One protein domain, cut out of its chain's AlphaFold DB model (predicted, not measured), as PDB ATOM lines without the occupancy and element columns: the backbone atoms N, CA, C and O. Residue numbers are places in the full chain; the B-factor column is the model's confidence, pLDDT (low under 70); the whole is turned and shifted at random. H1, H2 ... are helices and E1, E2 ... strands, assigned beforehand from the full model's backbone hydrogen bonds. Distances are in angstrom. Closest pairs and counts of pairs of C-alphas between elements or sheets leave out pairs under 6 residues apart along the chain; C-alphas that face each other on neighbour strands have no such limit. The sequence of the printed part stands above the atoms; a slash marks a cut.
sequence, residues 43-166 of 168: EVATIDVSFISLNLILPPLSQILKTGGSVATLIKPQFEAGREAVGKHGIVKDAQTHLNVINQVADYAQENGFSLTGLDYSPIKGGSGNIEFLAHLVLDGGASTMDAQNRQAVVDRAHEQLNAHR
ATOM      1  N   GLU A  43     114.774 175.919 150.067       98.06
ATOM      2  CA  GLU A  43     113.431 175.713 149.488       98.06
ATOM      3  C   GLU A  43     113.484 175.413 147.982       98.06
ATOM      4  O   GLU A  43     112.535 174.882 147.410       98.06
ATOM      5  N   VAL A  44     114.605 175.747 147.337       98.38
ATOM      6  CA  VAL A  44     114.865 175.491 145.920       98.38
ATOM      7  C   VAL A  44     116.278 174.944 145.761       98.38
ATOM      8  O   VAL A  44     117.209 175.450 146.391       98.38
ATOM      9  N   ALA A  45     116.448 173.947 144.895       98.38
ATOM     10  CA  ALA A  45     117.748 173.416 144.506       98.38
ATOM     11  C   ALA A  45     117.931 173.430 142.984       98.38
ATOM     12  O   ALA A  45     116.993 173.213 142.217       98.38
ATOM     13  N   THR A  46     119.165 173.653 142.548       98.19
ATOM     14  CA  THR A  46     119.578 173.468 141.155       98.19
ATOM     15  C   THR A  46     120.696 172.442 141.109       98.19
ATOM     16  O   THR A  46     121.660 172.580 141.861       98.19
ATOM     17  N   ILE A  47     120.587 171.429 140.251       97.88
ATOM     18  CA  ILE A  47     121.566 170.339 140.171       97.88
ATOM     19  C   ILE A  47     122.122 170.258 138.751       97.88
ATOM     20  O   ILE A  47     121.412 169.928 137.802       97.88
ATOM     21  N   ASP A  48     123.417 170.528 138.627       95.88
ATOM     22  CA  ASP A  48     124.193 170.330 137.408       95.88
ATOM     23  C   ASP A  48     125.531 169.684 137.778       95.88
ATOM     24  O   ASP A  48     126.531 170.348 138.041       95.88
ATOM     25  N   VAL A  49     125.527 168.357 137.872       94.38
ATOM     26  CA  VAL A  49     126.700 167.566 138.261       94.38
ATOM     27  C   VAL A  49     127.163 166.696 137.099       94.38
ATOM     28  O   VAL A  49     126.430 166.452 136.141       94.38
ATOM     29  N   SER A  50     128.420 166.267 137.139       93.31
ATOM     30  CA  SER A  50     129.013 165.390 136.125       93.31
ATOM     31  C   SER A  50     129.704 164.209 136.796       93.31
ATOM     32  O   SER A  50     130.118 164.314 137.948       93.31
ATOM     33  N   PHE A  51     129.853 163.097 136.070       92.06
ATOM     34  CA  PHE A  51     130.499 161.864 136.554       92.06
ATOM     35  C   PHE A  51     129.802 161.192 137.750       92.06
ATOM     36  O   PHE A  51     130.402 160.366 138.439       92.06
ATOM     37  N   ILE A  52     128.539 161.536 137.993       93.69
ATOM     38  CA  ILE A  52     127.709 160.991 139.061       93.69
ATOM     39  C   ILE A  52     126.256 160.923 138.586       93.69
ATOM     40  O   ILE A  52     125.832 161.776 137.807       93.69
ATOM     41  N   SER A  53     125.520 159.915 139.056       96.81
ATOM     42  CA  SER A  53     124.079 159.785 138.825       96.81
ATOM     43  C   SER A  53     123.286 160.553 139.885       96.81
ATOM     44  O   SER A  53     123.690 160.618 141.054       96.81
ATOM     45  N   LEU A  54     122.126 161.091 139.506       97.62
ATOM     46  CA  LEU A  54     121.195 161.723 140.440       97.62
ATOM     47  C   LEU A  54     120.675 160.736 141.496       97.62
ATOM     48  O   LEU A  54     120.276 161.180 142.571       97.62
ATOM     49  N   ASN A  55     120.765 159.418 141.278       96.88
ATOM     50  CA  ASN A  55     120.417 158.419 142.295       96.88
ATOM     51  C   ASN A  55     121.276 158.519 143.576       96.88
ATOM     52  O   ASN A  55     120.863 158.040 144.627       96.88
ATOM     53  N   LEU A  56     122.450 159.163 143.513       97.25
ATOM     54  CA  LEU A  56     123.314 159.441 144.665       97.25
ATOM     55  C   LEU A  56     123.114 160.853 145.238       97.25
ATOM     56  O   LEU A  56     123.682 161.166 146.285       97.25
ATOM     57  N   ILE A  57     122.349 161.706 144.554       97.94
ATOM     58  CA  ILE A  57     122.129 163.113 144.911       97.94
ATOM     59  C   ILE A  57     120.732 163.331 145.497       97.94
ATOM     60  O   ILE A  57     120.593 164.030 146.498       97.94
ATOM     61  N   LEU A  58     119.696 162.722 144.916       98.06
ATOM     62  CA  LEU A  58     118.320 162.890 145.387       98.06
ATOM     63  C   LEU A  58     118.086 162.351 146.811       98.06
ATOM     64  O   LEU A  58     117.405 163.043 147.567       98.06
ATOM     65  N   PRO A  59     118.666 161.209 147.245       98.06
ATOM     66  CA  PRO A  59     118.476 160.736 148.615       98.06
ATOM     67  C   PRO A  59     118.949 161.720 149.698       98.06
ATOM     68  O   PRO A  59     118.142 162.042 150.567       98.06
ATOM     69  N   PRO A  60     120.188 162.261 149.685       98.12
ATOM     70  CA  PRO A  60     120.566 163.281 150.663       98.12
ATOM     71  C   PRO A  60     119.775 164.582 150.474       98.12
ATOM     72  O   PRO A  60     119.391 165.206 151.463       98.12
ATOM     73  N   LEU A  61     119.453 164.973 149.233       98.38
ATOM     74  CA  LEU A  61     118.668 166.185 148.986       98.38
ATOM     75  C   LEU A  61     117.270 166.114 149.613       98.38
ATOM     76  O   LEU A  61     116.817 167.125 150.142       98.38
ATOM     77  N   SER A  62     116.606 164.952 149.609       98.25
ATOM     78  CA  SER A  62     115.281 164.791 150.234       98.25
ATOM     79  C   SER A  62     115.295 165.045 151.745       98.25
ATOM     80  O   SER A  62     114.277 165.431 152.310       98.25
ATOM     81  N   GLN A  63     116.448 164.864 152.398       98.19
ATOM     82  CA  GLN A  63     116.634 165.121 153.831       98.19
ATOM     83  C   GLN A  63     117.005 166.579 154.135       98.19
ATOM     84  O   GLN A  63     116.898 167.023 155.278       98.19
ATOM     85  N   ILE A  64     117.478 167.315 153.129       98.38
ATOM     86  CA  ILE A  64     117.956 168.696 153.258       98.38
ATOM     87  C   ILE A  64     116.877 169.685 152.817       98.38
ATOM     88  O   ILE A  64     116.619 170.672 153.506       98.38
ATOM     89  N   LEU A  65     116.261 169.449 151.661       98.56
ATOM     90  CA  LEU A  65     115.301 170.360 151.052       98.56
ATOM     91  C   LEU A  65     114.015 170.415 151.883       98.56
ATOM     92  O   LEU A  65     113.534 169.407 152.397       98.56
ATOM     93  N   LYS A  66     113.435 171.607 152.006       98.25
ATOM     94  CA  LYS A  66     112.136 171.784 152.656       98.25
ATOM     95  C   LYS A  66     111.044 171.036 151.878       98.25
ATOM     96  O   LYS A  66     111.029 171.059 150.649       98.25
ATOM     97  N   THR A  67     110.098 170.411 152.582       98.06
ATOM     98  CA  THR A  67     108.909 169.802 151.958       98.06
ATOM     99  C   THR A  67     108.144 170.831 151.122       98.06
ATOM    100  O   THR A  67     107.949 171.968 151.552       98.06
ATOM    101  N   GLY A  68     107.718 170.430 149.926       98.25
ATOM    102  CA  GLY A  68     107.155 171.299 148.892       98.25
ATOM    103  C   GLY A  68     108.204 172.064 148.078       98.25
ATOM    104  O   GLY A  68     107.834 172.806 147.173       98.25
ATOM    105  N   GLY A  69     109.495 171.902 148.385       98.38
ATOM    106  CA  GLY A  69     110.584 172.568 147.683       98.38
ATOM    107  C   GLY A  69     110.764 172.078 146.248       98.38
ATOM    108  O   GLY A  69     110.501 170.914 145.933       98.38
ATOM    109  N   SER A  70     111.245 172.976 145.390       98.50
ATOM    110  CA  SER A  70     111.426 172.739 143.954       98.50
ATOM    111  C   SER A  70     112.876 172.426 143.606       98.50
ATOM    112  O   SER A  70     113.810 173.012 144.150       98.50
ATOM    113  N   VAL A  71     113.078 171.548 142.629       98.75
ATOM    114  CA  VAL A  71     114.399 171.202 142.107       98.75
ATOM    115  C   VAL A  71     114.401 171.350 140.595       98.75
ATOM    116  O   VAL A  71     113.597 170.720 139.915       98.75
ATOM    117  N   ALA A  72     115.325 172.144 140.063       98.56
ATOM    118  CA  ALA A  72     115.656 172.134 138.643       98.56
ATOM    119  C   ALA A  72     116.948 171.332 138.448       98.56
ATOM    120  O   ALA A  72     117.999 171.716 138.956       98.56
ATOM    121  N   THR A  73     116.889 170.206 137.742       98.31
ATOM    122  CA  THR A  73     118.044 169.314 137.570       98.31
ATOM    123  C   THR A  73     118.314 169.010 136.109       98.31
ATOM    124  O   THR A  73     117.383 168.848 135.322       98.31
ATOM    125  N   LEU A  74     119.594 168.880 135.760       97.94
ATOM    126  CA  LEU A  74     120.009 168.282 134.498       97.94
ATOM    127  C   LEU A  74     120.110 166.761 134.633       97.94
ATOM    128  O   LEU A  74     120.799 166.243 135.508       97.94
ATOM    129  N   ILE A  75     119.441 166.052 133.732       98.19
ATOM    130  CA  ILE A  75     119.604 164.623 133.487       98.19
ATOM    131  C   ILE A  75     120.601 164.481 132.342       98.19
ATOM    132  O   ILE A  75     120.355 164.937 131.220       98.19
ATOM    133  N   LYS A  76     121.726 163.829 132.624       97.44
ATOM    134  CA  LYS A  76     122.825 163.635 131.677       97.44
ATOM    135  C   LYS A  76     122.951 162.153 131.337       97.44
ATOM    136  O   LYS A  76     123.582 161.422 132.105       97.44
ATOM    137  N   PRO A  77     122.381 161.677 130.212       96.75
ATOM    138  CA  PRO A  77     122.336 160.252 129.887       96.75
ATOM    139  C   PRO A  77     123.682 159.533 129.968       96.75
ATOM    140  O   PRO A  77     123.737 158.393 130.411       96.75
ATOM    141  N   GLN A  78     124.783 160.202 129.632       95.69
ATOM    142  CA  GLN A  78     126.137 159.652 129.712       95.69
ATOM    143  C   GLN A  78     126.621 159.305 131.133       95.69
ATOM    144  O   GLN A  78     127.612 158.588 131.266       95.69
ATOM    145  N   PHE A  79     125.970 159.822 132.179       95.75
ATOM    146  CA  PHE A  79     126.291 159.542 133.586       95.75
ATOM    147  C   PHE A  79     125.218 158.707 134.298       95.75
ATOM    148  O   PHE A  79     125.468 158.216 135.396       95.75
ATOM    149  N   GLU A  80     124.056 158.536 133.669       96.38
ATOM    150  CA  GLU A  80     122.930 157.752 134.189       96.38
ATOM    151  C   GLU A  80     122.839 156.367 133.535       96.38
ATOM    152  O   GLU A  80     122.499 155.385 134.188       96.38
ATOM    153  N   ALA A  81     123.144 156.274 132.238       93.94
ATOM    154  CA  ALA A  81     123.026 155.037 131.484       93.94
ATOM    155  C   ALA A  81     124.084 154.002 131.901       93.94
ATOM    156  O   ALA A  81     125.224 154.332 132.243       93.94
ATOM    157  N   GLY A  82     123.719 152.722 131.789       90.12
ATOM    158  CA  GLY A  82     124.653 151.606 131.936       90.12
ATOM    159  C   GLY A  82     125.815 151.689 130.940       90.12
ATOM    160  O   GLY A  82     125.692 152.248 129.846       90.12
ATOM    161  N   ARG A  83     126.971 151.118 131.309       88.38
ATOM    162  CA  ARG A  83     128.222 151.209 130.526       88.38
ATOM    163  C   ARG A  83     128.067 150.703 129.090       88.38
ATOM    164  O   ARG A  83     128.760 151.182 128.202       88.38
ATOM    165  N   GLU A  84     127.188 149.734 128.880       89.56
ATOM    166  CA  GLU A  84     126.853 149.122 127.597       89.56
ATOM    167  C   GLU A  84     126.067 150.043 126.656       89.56
ATOM    168  O   GLU A  84     126.177 149.905 125.439       89.56
ATOM    169  N   ALA A  85     125.310 150.995 127.203       88.94
ATOM    170  CA  ALA A  85     124.500 151.940 126.439       88.94
ATOM    171  C   ALA A  85     125.268 153.232 126.089       88.94
ATOM    172  O   ALA A  85     124.810 154.052 125.288       88.94
ATOM    173  N   VAL A  86     126.465 153.406 126.656       90.31
ATOM    174  CA  VAL A  86     127.344 154.544 126.387       90.31
ATOM    175  C   VAL A  86     128.263 154.226 125.205       90.31
ATOM    176  O   VAL A  86     129.137 153.361 125.270       90.31
ATOM    177  N   GLY A  87     128.079 154.951 124.101       87.75
ATOM    178  CA  GLY A  87     128.841 154.756 122.871       87.75
ATOM    179  C   GLY A  87     130.277 155.292 122.922       87.75
ATOM    180  O   GLY A  87     130.787 155.767 123.941       87.75
ATOM    181  N   LYS A  88     130.947 155.262 121.759       84.44
ATOM    182  CA  LYS A  88     132.301 155.824 121.594       84.44
ATOM    183  C   LYS A  88     132.352 157.273 122.092       84.44
ATOM    184  O   LYS A  88     131.446 158.055 121.819       84.44
ATOM    185  N   HIS A  89     133.445 157.619 122.772       85.88
ATOM    186  CA  HIS A  89     133.685 158.945 123.360       85.88
ATOM    187  C   HIS A  89     132.683 159.369 124.448       85.88
ATOM    188  O   HIS A  89     132.585 160.556 124.747       85.88
ATOM    189  N   GLY A  90     131.954 158.427 125.057       89.62
ATOM    190  CA  GLY A  90     131.016 158.760 126.132       89.62
ATOM    191  C   GLY A  90     129.731 159.417 125.627       89.62
ATOM    192  O   GLY A  90     129.167 160.261 126.318       89.62
ATOM    193  N   ILE A  91     129.314 159.107 124.394       93.12
ATOM    194  CA  ILE A  91     128.146 159.724 123.757       93.12
ATOM    195  C   ILE A  91     126.996 158.723 123.714       93.12
ATOM    196  O   ILE A  91     127.125 157.645 123.129       93.12
ATOM    197  N   VAL A  92     125.855 159.125 124.260       94.50
ATOM    198  CA  VAL A  92     124.568 158.456 124.097       94.50
ATOM    199  C   VAL A  92     123.834 159.130 122.936       94.50
ATOM    200  O   VAL A  92     123.702 160.351 122.883       94.50
ATOM    201  N   LYS A  93     123.452 158.340 121.925       92.38
ATOM    202  CA  LYS A  93     122.783 158.837 120.703       92.38
ATOM    203  C   LYS A  93     121.413 158.223 120.471       92.38
ATOM    204  O   LYS A  93     120.677 158.709 119.620       92.38
ATOM    205  N   ASP A  94     121.130 157.118 121.142       94.31
ATOM    206  CA  ASP A  94     119.917 156.347 120.943       94.31
ATOM    207  C   ASP A  94     118.767 156.965 121.748       94.31
ATOM    208  O   ASP A  94     118.872 157.136 122.964       94.31
ATOM    209  N   ALA A  95     117.674 157.307 121.061       96.88
ATOM    210  CA  ALA A  95     116.505 157.933 121.675       96.88
ATOM    211  C   ALA A  95     115.857 157.014 122.716       96.88
ATOM    212  O   ALA A  95     115.422 157.477 123.770       96.88
ATOM    213  N   GLN A  96     115.858 155.700 122.466       97.12
ATOM    214  CA  GLN A  96     115.320 154.735 123.418       97.12
ATOM    215  C   GLN A  96     116.148 154.711 124.708       97.12
ATOM    216  O   GLN A  96     115.589 154.676 125.802       97.12
ATOM    217  N   THR A  97     117.474 154.802 124.602       97.56
ATOM    218  CA  THR A  97     118.362 154.929 125.759       97.56
ATOM    219  C   THR A  97     118.085 156.211 126.545       97.56
ATOM    220  O   THR A  97     118.020 156.160 127.772       97.56
ATOM    221  N   HIS A  98     117.863 157.347 125.876       98.12
ATOM    222  CA  HIS A  98     117.478 158.588 126.556       98.12
ATOM    223  C   HIS A  98     116.162 158.446 127.325       98.12
ATOM    224  O   HIS A  98     116.099 158.818 128.497       98.12
ATOM    225  N   LEU A  99     115.134 157.857 126.703       98.50
ATOM    226  CA  LEU A  99     113.864 157.590 127.374       98.50
ATOM    227  C   LEU A  99     114.050 156.672 128.587       98.50
ATOM    228  O   LEU A  99     113.494 156.938 129.649       98.50
ATOM    229  N   ASN A 100     114.836 155.604 128.443       98.19
ATOM    230  CA  ASN A 100     115.092 154.659 129.527       98.19
ATOM    231  C   ASN A 100     115.768 155.348 130.716       98.19
ATOM    232  O   ASN A 100     115.350 155.135 131.850       98.19
ATOM    233  N   VAL A 101     116.757 156.210 130.457       98.25
ATOM    234  CA  VAL A 101     117.394 157.035 131.491       98.25
ATOM    235  C   VAL A 101     116.370 157.930 132.183       98.25
ATOM    236  O   VAL A 101     116.303 157.941 133.406       98.25
ATOM    237  N   ILE A 102     115.552 158.662 131.425       98.56
ATOM    238  CA  ILE A 102     114.537 159.561 131.987       98.56
ATOM    239  C   ILE A 102     113.532 158.791 132.851       98.56
ATOM    240  O   ILE A 102     113.161 159.264 133.921       98.56
ATOM    241  N   ASN A 103     113.103 157.607 132.407       98.25
ATOM    242  CA  ASN A 103     112.208 156.746 133.177       98.25
ATOM    243  C   ASN A 103     112.867 156.297 134.485       98.25
ATOM    244  O   ASN A 103     112.262 156.454 135.536       98.25
ATOM    245  N   GLN A 104     114.121 155.837 134.434       97.56
ATOM    246  CA  GLN A 104     114.873 155.472 135.637       97.56
ATOM    247  C   GLN A 104     114.979 156.652 136.607       97.56
ATOM    248  O   GLN A 104     114.742 156.478 137.798       97.56
ATOM    249  N   VAL A 105     115.270 157.855 136.094       98.06
ATOM    250  CA  VAL A 105     115.326 159.078 136.904       98.06
ATOM    251  C   VAL A 105     113.994 159.393 137.559       98.06
ATOM    252  O   VAL A 105     113.959 159.713 138.744       98.06
ATOM    253  N   ALA A 106     112.902 159.291 136.807       98.19
ATOM    254  CA  ALA A 106     111.564 159.499 137.333       98.19
ATOM    255  C   ALA A 106     111.238 158.498 138.455       98.19
ATOM    256  O   ALA A 106     110.700 158.907 139.484       98.19
ATOM    257  N   ASP A 107     111.608 157.226 138.279       97.44
ATOM    258  CA  ASP A 107     111.354 156.159 139.247       97.44
ATOM    259  C   ASP A 107     112.112 156.412 140.558       97.44
ATOM    260  O   ASP A 107     111.488 156.528 141.615       97.44
ATOM    261  N   TYR A 108     113.438 156.599 140.515       95.69
ATOM    262  CA  TYR A 108     114.188 156.833 141.753       95.69
ATOM    263  C   TYR A 108     113.907 158.209 142.371       95.69
ATOM    264  O   TYR A 108     114.024 158.363 143.587       95.69
ATOM    265  N   ALA A 109     113.524 159.224 141.586       98.19
ATOM    266  CA  ALA A 109     113.048 160.492 142.139       98.19
ATOM    267  C   ALA A 109     111.795 160.257 142.991       98.19
ATOM    268  O   ALA A 109     111.761 160.674 144.151       98.19
ATOM    269  N   GLN A 110     110.825 159.511 142.457       98.12
ATOM    270  CA  GLN A 110     109.593 159.171 143.162       98.12
ATOM    271  C   GLN A 110     109.861 158.333 144.418       98.12
ATOM    272  O   GLN A 110     109.329 158.648 145.482       98.12
ATOM    273  N   GLU A 111     110.743 157.332 144.338       97.81
ATOM    274  CA  GLU A 111     111.179 156.530 145.496       97.81
ATOM    275  C   GLU A 111     111.821 157.378 146.608       97.81
ATOM    276  O   GLU A 111     111.734 157.027 147.783       97.81
ATOM    277  N   ASN A 112     112.434 158.513 146.252       98.12
ATOM    278  CA  ASN A 112     113.045 159.461 147.186       98.12
ATOM    279  C   ASN A 112     112.130 160.648 147.540       98.12
ATOM    280  O   ASN A 112     112.595 161.643 148.099       98.12
ATOM    281  N   GLY A 113     110.831 160.546 147.245       98.38
ATOM    282  CA  GLY A 113     109.820 161.520 147.651       98.38
ATOM    283  C   GLY A 113     109.652 162.713 146.709       98.38
ATOM    284  O   GLY A 113     108.984 163.682 147.075       98.38
ATOM    285  N   PHE A 114     110.224 162.663 145.507       98.75
ATOM    286  CA  PHE A 114     110.110 163.726 144.517       98.75
ATOM    287  C   PHE A 114     109.119 163.384 143.406       98.75
ATOM    288  O   PHE A 114     109.244 162.356 142.748       98.75
ATOM    289  N   SER A 115     108.195 164.296 143.120       98.69
ATOM    290  CA  SER A 115     107.352 164.226 141.928       98.69
ATOM    291  C   SER A 115     108.039 164.850 140.719       98.69
ATOM    292  O   SER A 115     108.493 165.993 140.794       98.69
ATOM    293  N   LEU A 116     108.065 164.151 139.578       98.56
ATOM    294  CA  LEU A 116     108.484 164.727 138.293       98.56
ATOM    295  C   LEU A 116     107.325 165.532 137.695       98.56
ATOM    296  O   LEU A 116     106.421 164.965 137.084       98.56
ATOM    297  N   THR A 117     107.353 166.852 137.867       97.94
ATOM    298  CA  THR A 117     106.249 167.750 137.468       97.94
ATOM    299  C   THR A 117     106.494 168.460 136.136       97.94
ATOM    300  O   THR A 117     105.553 168.941 135.510       97.94
ATOM    301  N   GLY A 118     107.744 168.511 135.676       98.19
ATOM    302  CA  GLY A 118     108.117 169.091 134.391       98.19
ATOM    303  C   GLY A 118     109.335 168.398 133.798       98.19
ATOM    304  O   GLY A 118     110.228 167.972 134.527       98.19
ATOM    305  N   LEU A 119     109.368 168.296 132.475       98.69
ATOM    306  CA  LEU A 119     110.488 167.749 131.724       98.69
ATOM    307  C   LEU A 119     110.607 168.505 130.403       98.69
ATOM    308  O   LEU A 119     109.614 168.699 129.702       98.69
ATOM    309  N   ASP A 120     111.825 168.896 130.064       98.38
ATOM    310  CA  ASP A 120     112.182 169.418 128.753       98.38
ATOM    311  C   ASP A 120     113.617 169.000 128.399       98.38
ATOM    312  O   ASP A 120     114.270 168.282 129.158       98.38
ATOM    313  N   TYR A 121     114.134 169.421 127.249       97.75
ATOM    314  CA  TYR A 121     115.539 169.223 126.890       97.75
ATOM    315  C   TYR A 121     116.365 170.500 127.070       97.75
ATOM    316  O   TYR A 121     115.869 171.619 126.940       97.75
ATOM    317  N   SER A 122     117.652 170.337 127.377       95.31
ATOM    318  CA  SER A 122     118.594 171.453 127.412       95.31
ATOM    319  C   SER A 122     118.712 172.076 126.014       95.31
ATOM    320  O   SER A 122     118.881 171.343 125.033       95.31
ATOM    321  N   PRO A 123     118.689 173.416 125.885       91.25
ATOM    322  CA  PRO A 123     118.837 174.083 124.590       91.25
ATOM    323  C   PRO A 123     120.245 173.915 123.997       91.25
ATOM    324  O   PRO A 123     120.454 174.169 122.811       91.25
ATOM    325  N   ILE A 124     121.215 173.495 124.814       91.12
ATOM    326  CA  ILE A 124     122.592 173.226 124.406       91.12
ATOM    327  C   ILE A 124     122.960 171.772 124.701       91.12
ATOM    328  O   ILE A 124     122.536 171.191 125.699       91.12
ATOM    329  N   LYS A 125     123.788 171.189 123.832       90.31
ATOM    330  CA  LYS A 125     124.363 169.861 124.067       90.31
ATOM    331  C   LYS A 125     125.487 169.944 125.098       90.31
ATOM    332  O   LYS A 125     126.239 170.918 125.112       90.31
ATOM    333  N   GLY A 126     125.642 168.888 125.894       87.88
ATOM    334  CA  GLY A 126     126.782 168.728 126.797       87.88
ATOM    335  C   GLY A 126     128.114 168.688 126.037       87.88
ATOM    336  O   GLY A 126     128.141 168.491 124.820       87.88
ATOM    337  N   GLY A 127     129.241 168.829 126.743       76.38
ATOM    338  CA  GLY A 127     130.561 169.088 126.137       76.38
ATOM    339  C   GLY A 127     131.038 168.098 125.057       76.38
ATOM    340  O   GLY A 127     131.789 168.483 124.167       76.38
ATOM    341  N   SER A 128     130.583 166.842 125.083       82.25
ATOM    342  CA  SER A 128     130.887 165.819 124.063       82.25
ATOM    343  C   SER A 128     129.799 165.653 122.988       82.25
ATOM    344  O   SER A 128     129.881 164.759 122.145       82.25
ATOM    345  N   GLY A 129     128.776 166.512 122.987       90.25
ATOM    346  CA  GLY A 129     127.638 166.466 122.070       90.25
ATOM    347  C   GLY A 129     126.472 165.589 122.539       90.25
ATOM    348  O   GLY A 129     125.645 165.213 121.707       90.25
ATOM    349  N   ASN A 130     126.408 165.251 123.831       95.19
ATOM    350  CA  ASN A 130     125.262 164.555 124.423       95.19
ATOM    351  C   ASN A 130     124.033 165.473 124.471       95.19
ATOM    352  O   ASN A 130     124.154 166.662 124.766       95.19
ATOM    353  N   ILE A 131     122.859 164.911 124.188       96.31
ATOM    354  CA  ILE A 131     121.586 165.562 124.510       96.31
ATOM    355  C   ILE A 131     121.385 165.415 126.019       96.31
ATOM    356  O   ILE A 131     121.528 164.320 126.556       96.31
ATOM    357  N   GLU A 132     121.082 166.520 126.692       97.69
ATOM    358  CA  GLU A 132     120.818 166.563 128.131       97.69
ATOM    359  C   GLU A 132     119.384 167.049 128.354       97.69
ATOM    360  O   GLU A 132     118.845 167.787 127.526       97.69
ATOM    361  N   PHE A 133     118.760 166.627 129.450       98.38
ATOM    362  CA  PHE A 133     117.358 166.932 129.742       98.38
ATOM    363  C   PHE A 133     117.226 167.754 131.015       98.38
ATOM    364  O   PHE A 133     117.986 167.566 131.956       98.38
ATOM    365  N   LEU A 134     116.265 168.668 131.048       98.38
ATOM    366  CA  LEU A 134     115.919 169.480 132.206       98.38
ATOM    367  C   LEU A 134     114.687 168.875 132.873       98.38
ATOM    368  O   LEU A 134     113.645 168.753 132.237       98.38
ATOM    369  N   ALA A 135     114.788 168.529 134.150       98.50
ATOM    370  CA  ALA A 135     113.661 168.054 134.940       98.50
ATOM    371  C   ALA A 135     113.334 169.034 136.070       98.50
ATOM    372  O   ALA A 135     114.227 169.559 136.740       98.50
ATOM    373  N   HIS A 136     112.038 169.250 136.284       98.69
ATOM    374  CA  HIS A 136     111.499 169.947 137.442       98.69
ATOM    375  C   HIS A 136     110.895 168.925 138.402       98.69
ATOM    376  O   HIS A 136     109.906 168.255 138.080       98.69
ATOM    377  N   LEU A 137     111.500 168.819 139.582       98.75
ATOM    378  CA  LEU A 137     111.059 167.936 140.652       98.75
ATOM    379  C   LEU A 137     110.487 168.741 141.822       98.75
ATOM    380  O   LEU A 137     110.941 169.852 142.087       98.75
ATOM    381  N   VAL A 138     109.532 168.165 142.549       98.75
ATOM    382  CA  VAL A 138     108.973 168.752 143.779       98.75
ATOM    383  C   VAL A 138     109.017 167.723 144.901       98.75
ATOM    384  O   VAL A 138     108.564 166.601 144.706       98.75
ATOM    385  N   LEU A 139     109.551 168.087 146.071       98.75
ATOM    386  CA  LEU A 139     109.595 167.204 147.245       98.75
ATOM    387  C   LEU A 139     108.230 167.169 147.948       98.75
ATOM    388  O   LEU A 139     108.006 167.875 148.930       98.75
ATOM    389  N   ASP A 140     107.304 166.364 147.445       98.31
ATOM    390  CA  ASP A 140     105.925 166.252 147.941       98.31
ATOM    391  C   ASP A 140     105.560 164.840 148.427       98.31
ATOM    392  O   ASP A 140     104.388 164.519 148.616       98.31
ATOM    393  N   GLY A 141     106.570 163.995 148.650       98.00
ATOM    394  CA  GLY A 141     106.386 162.592 149.015       98.00
ATOM    395  C   GLY A 141     106.229 161.660 147.813       98.00
ATOM    396  O   GLY A 141     105.818 160.518 147.997       98.00
ATOM    397  N   GLY A 142     106.559 162.122 146.602       97.00
ATOM    398  CA  GLY A 142     106.488 161.320 145.381       97.00
ATOM    399  C   GLY A 142     105.043 161.120 144.933       97.00
ATOM    400  O   GLY A 142     104.668 160.035 144.492       97.00
ATOM    401  N   ALA A 143     104.214 162.153 145.107       95.94
ATOM    402  CA  ALA A 143     102.773 162.088 144.893       95.94
ATOM    403  C   ALA A 143     102.379 161.780 143.438       95.94
ATOM    404  O   ALA A 143     101.316 161.210 143.191       95.94
ATOM    405  N   SER A 144     103.205 162.176 142.468       94.62
ATOM    406  CA  SER A 144     102.931 161.991 141.045       94.62
ATOM    407  C   SER A 144     104.203 161.953 140.202       94.62
ATOM    408  O   SER A 144     105.253 162.457 140.579       94.62
ATOM    409  N   THR A 145     104.106 161.393 139.003       96.12
ATOM    410  CA  THR A 145     105.173 161.471 138.007       96.12
ATOM    411  C   THR A 145     104.557 161.747 136.648       96.12
ATOM    412  O   THR A 145     103.516 161.176 136.313       96.12
ATOM    413  N   MET A 146     105.163 162.656 135.881       95.94
ATOM    414  CA  MET A 146     104.777 162.936 134.497       95.94
ATOM    415  C   MET A 146     104.631 161.625 133.727       95.94
ATOM    416  O   MET A 146     105.522 160.789 133.801       95.94
ATOM    417  N   ASP A 147     103.548 161.434 132.977       96.06
ATOM    418  CA  ASP A 147     103.304 160.172 132.279       96.06
ATOM    419  C   ASP A 147     104.355 159.851 131.198       96.06
ATOM    420  O   ASP A 147     105.059 160.715 130.670       96.06
ATOM    421  N   ALA A 148     104.443 158.570 130.844       94.88
ATOM    422  CA  ALA A 148     105.427 158.075 129.887       94.88
ATOM    423  C   ALA A 148     105.271 158.669 128.473       94.88
ATOM    424  O   ALA A 148     106.269 158.792 127.764       94.88
ATOM    425  N   GLN A 149     104.056 159.050 128.058       96.94
ATOM    426  CA  GLN A 149     103.818 159.616 126.725       96.94
ATOM    427  C   GLN A 149     104.408 161.024 126.620       96.94
ATOM    428  O   GLN A 149     105.078 161.342 125.641       96.94
ATOM    429  N   ASN A 150     104.229 161.842 127.658       97.81
ATOM    430  CA  ASN A 150     104.826 163.167 127.747       97.81
ATOM    431  C   ASN A 150     106.358 163.094 127.817       97.81
ATOM    432  O   ASN A 150     107.035 163.876 127.148       97.81
ATOM    433  N   ARG A 151     106.919 162.109 128.535       98.25
ATOM    434  CA  ARG A 151     108.376 161.883 128.556       98.25
ATOM    435  C   ARG A 151     108.918 161.497 127.178       98.25
ATOM    436  O   ARG A 151     109.916 162.065 126.742       98.25
ATOM    437  N   GLN A 152     108.229 160.605 126.461       98.38
ATOM    438  CA  GLN A 152     108.576 160.251 125.079       98.38
ATOM    439  C   GLN A 152     108.526 161.467 124.150       98.38
ATOM    440  O   GLN A 152     109.481 161.713 123.417       98.38
ATOM    441  N   ALA A 153     107.463 162.271 124.229       98.31
ATOM    442  CA  ALA A 153     107.314 163.456 123.392       98.31
ATOM    443  C   ALA A 153     108.470 164.456 123.578       98.31
ATOM    444  O   ALA A 153     108.921 165.062 122.610       98.31
ATOM    445  N   VAL A 154     108.987 164.619 124.803       98.44
ATOM    446  CA  VAL A 154     110.173 165.457 125.056       98.44
ATOM    447  C   VAL A 154     111.418 164.886 124.374       98.44
ATOM    448  O   VAL A 154     112.161 165.643 123.748       98.44
ATOM    449  N   VAL A 155     111.644 163.572 124.465       98.25
ATOM    450  CA  VAL A 155     112.778 162.907 123.800       98.25
ATOM    451  C   VAL A 155     112.704 163.100 122.287       98.25
ATOM    452  O   VAL A 155     113.701 163.489 121.677       98.25
ATOM    453  N   ASP A 156     111.531 162.906 121.690       97.81
ATOM    454  CA  ASP A 156     111.333 163.061 120.248       97.81
ATOM    455  C   ASP A 156     111.648 164.493 119.795       97.81
ATOM    456  O   ASP A 156     112.448 164.691 118.875       97.81
ATOM    457  N   ARG A 157     111.119 165.505 120.505       97.31
ATOM    458  CA  ARG A 157     111.417 166.923 120.227       97.31
ATOM    459  C   ARG A 157     112.905 167.241 120.363       97.31
ATOM    460  O   ARG A 157     113.455 167.954 119.525       97.31
ATOM    461  N   ALA A 158     113.571 166.707 121.387       96.88
ATOM    462  CA  ALA A 158     115.001 166.919 121.590       96.88
ATOM    463  C   ALA A 158     115.819 166.378 120.408       96.88
ATOM    464  O   ALA A 158     116.744 167.034 119.925       96.88
ATOM    465  N   HIS A 159     115.464 165.189 119.915       95.56
ATOM    466  CA  HIS A 159     116.121 164.577 118.766       95.56
ATOM    467  C   HIS A 159     115.862 165.331 117.466       95.56
ATOM    468  O   HIS A 159     116.807 165.508 116.696       95.56
ATOM    469  N   GLU A 160     114.631 165.780 117.232       94.38
ATOM    470  CA  GLU A 160     114.269 166.578 116.060       94.38
ATOM    471  C   GLU A 160     115.069 167.887 116.029       94.38
ATOM    472  O   GLU A 160     115.805 168.154 115.081       94.38
ATOM    473  N   GLN A 161     115.012 168.665 117.110       92.75
ATOM    474  CA  GLN A 161     115.605 170.002 117.163       92.75
ATOM    475  C   GLN A 161     117.133 169.963 117.177       92.75
ATOM    476  O   GLN A 161     117.801 170.678 116.431       92.75
ATOM    477  N   LEU A 162     117.720 169.097 118.004       89.00
ATOM    478  CA  LEU A 162     119.161 169.123 118.236       89.00
ATOM    479  C   LEU A 162     119.954 168.310 117.207       89.00
ATOM    480  O   LEU A 162     121.178 168.461 117.135       89.00
ATOM    481  N   ASN A 163     119.317 167.440 116.419       81.69
ATOM    482  CA  ASN A 163     119.988 166.753 115.311       81.69
ATOM    483  C   ASN A 163     119.719 167.393 113.946       81.69
ATOM    484  O   ASN A 163     120.566 167.229 113.073       81.69
ATOM    485  N   ALA A 164     118.659 168.195 113.777       66.88
ATOM    486  CA  ALA A 164     118.429 168.956 112.545       66.88
ATOM    487  C   ALA A 164     119.583 169.922 112.202       66.88
ATOM    488  O   ALA A 164     119.878 170.155 111.036       66.88
ATOM    489  N   HIS A 165     120.313 170.436 113.198       54.25
ATOM    490  CA  HIS A 165     121.484 171.304 112.985       54.25
ATOM    491  C   HIS A 165     122.772 170.570 112.561       54.25
ATOM    492  O   HIS A 165     123.837 171.180 112.536       54.25
ATOM    493  N   ARG A 166     122.718 169.264 112.255       53.78
ATOM    494  CA  ARG A 166     123.865 168.514 111.708       53.78
ATOM    495  C   ARG A 166     123.882 168.418 110.179       53.78
ATOM    496  O   ARG A 166     124.885 167.952 109.649       53.78
TER     497      ARG A 166
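This is residues 43 to 166 of the 168 residues of the protein "16S/23S rRNA (Cytidine-2'-O)-methyltransferase TlyA" of Weissella viridescens (UniProt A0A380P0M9). A twisted sheet of four strands has helices over one face: long H3 runs along the strands, H1 sits at one end, and equally long H4 packs slantwise on H3 and on edge strand E3. It is two layers, with H1, H3 and H4 on one face of the sheet. The printed part has 124 residues, with four named helices and four named strands ordered E1 H1 E2 H2 H3 E3 E4 H4; the class is mixed, and the mixed sheet runs E1 E2 E4 E3. It is compact, with a radius of gyration of the C-alphas of 13.9 A, and elongated, spanning 43 by 27 by 22 A.

E1 is residues 44 to 47, from C-alpha 44 at (114.865, 175.491, 145.920), and E2 is 70 to 75. E4 is 133 to 139, 19.1 A; E3 is 114 to 121, 19.2 A, and bends by 63 degrees at residue 117. H3 is 95 to 111, 24.4 A; H1 is 58 to 64; H2 is 77 to 80. H4 is 148 to 164, 24.3 A, ending at (118.429, 168.956, 112.545).

E2 is parallel to E1 (N 45 and O 70, 2.9 A) and antiparallel to E4 (N 73 and O 135, 2.9 A). E3 and E4 form an antiparallel hairpin (N 120 and O 134, 2.8 A); these pairs are within hydrogen-bond range. E1, H1, E2 is a strand-helix-strand unit, parallel neighbours with a helix between; E2, H2 H3, E3 is a split one, with E4 between E2 and E3 in the sheet; both crossovers are right-handed. H3 lies over E4, at a height over the sheet of 9.1 A. H1, on the same face, has a height of 8.6 A. H3 and H4 touch at a steep tilt of 41 degrees, opposite ways, the closest C-alphas being Leu 99 and Gln 152, 6.3 A. H2, not on the sheet, touches residues 97 to 101 of H3 (closest C-alphas Pro 77 and Val 101, 6.1 A). Every O i to N i+4 pair is within range in H3 and H4, 2 of 3 in H1; H2 is too short for one.

The farthest C-alphas, Thr 67 and Arg 166, are 43.0 A apart. The printed part has no cut; the links H2 to H3 and E3 to E4 are long. Residues 164 to 166 have pLDDT under 70.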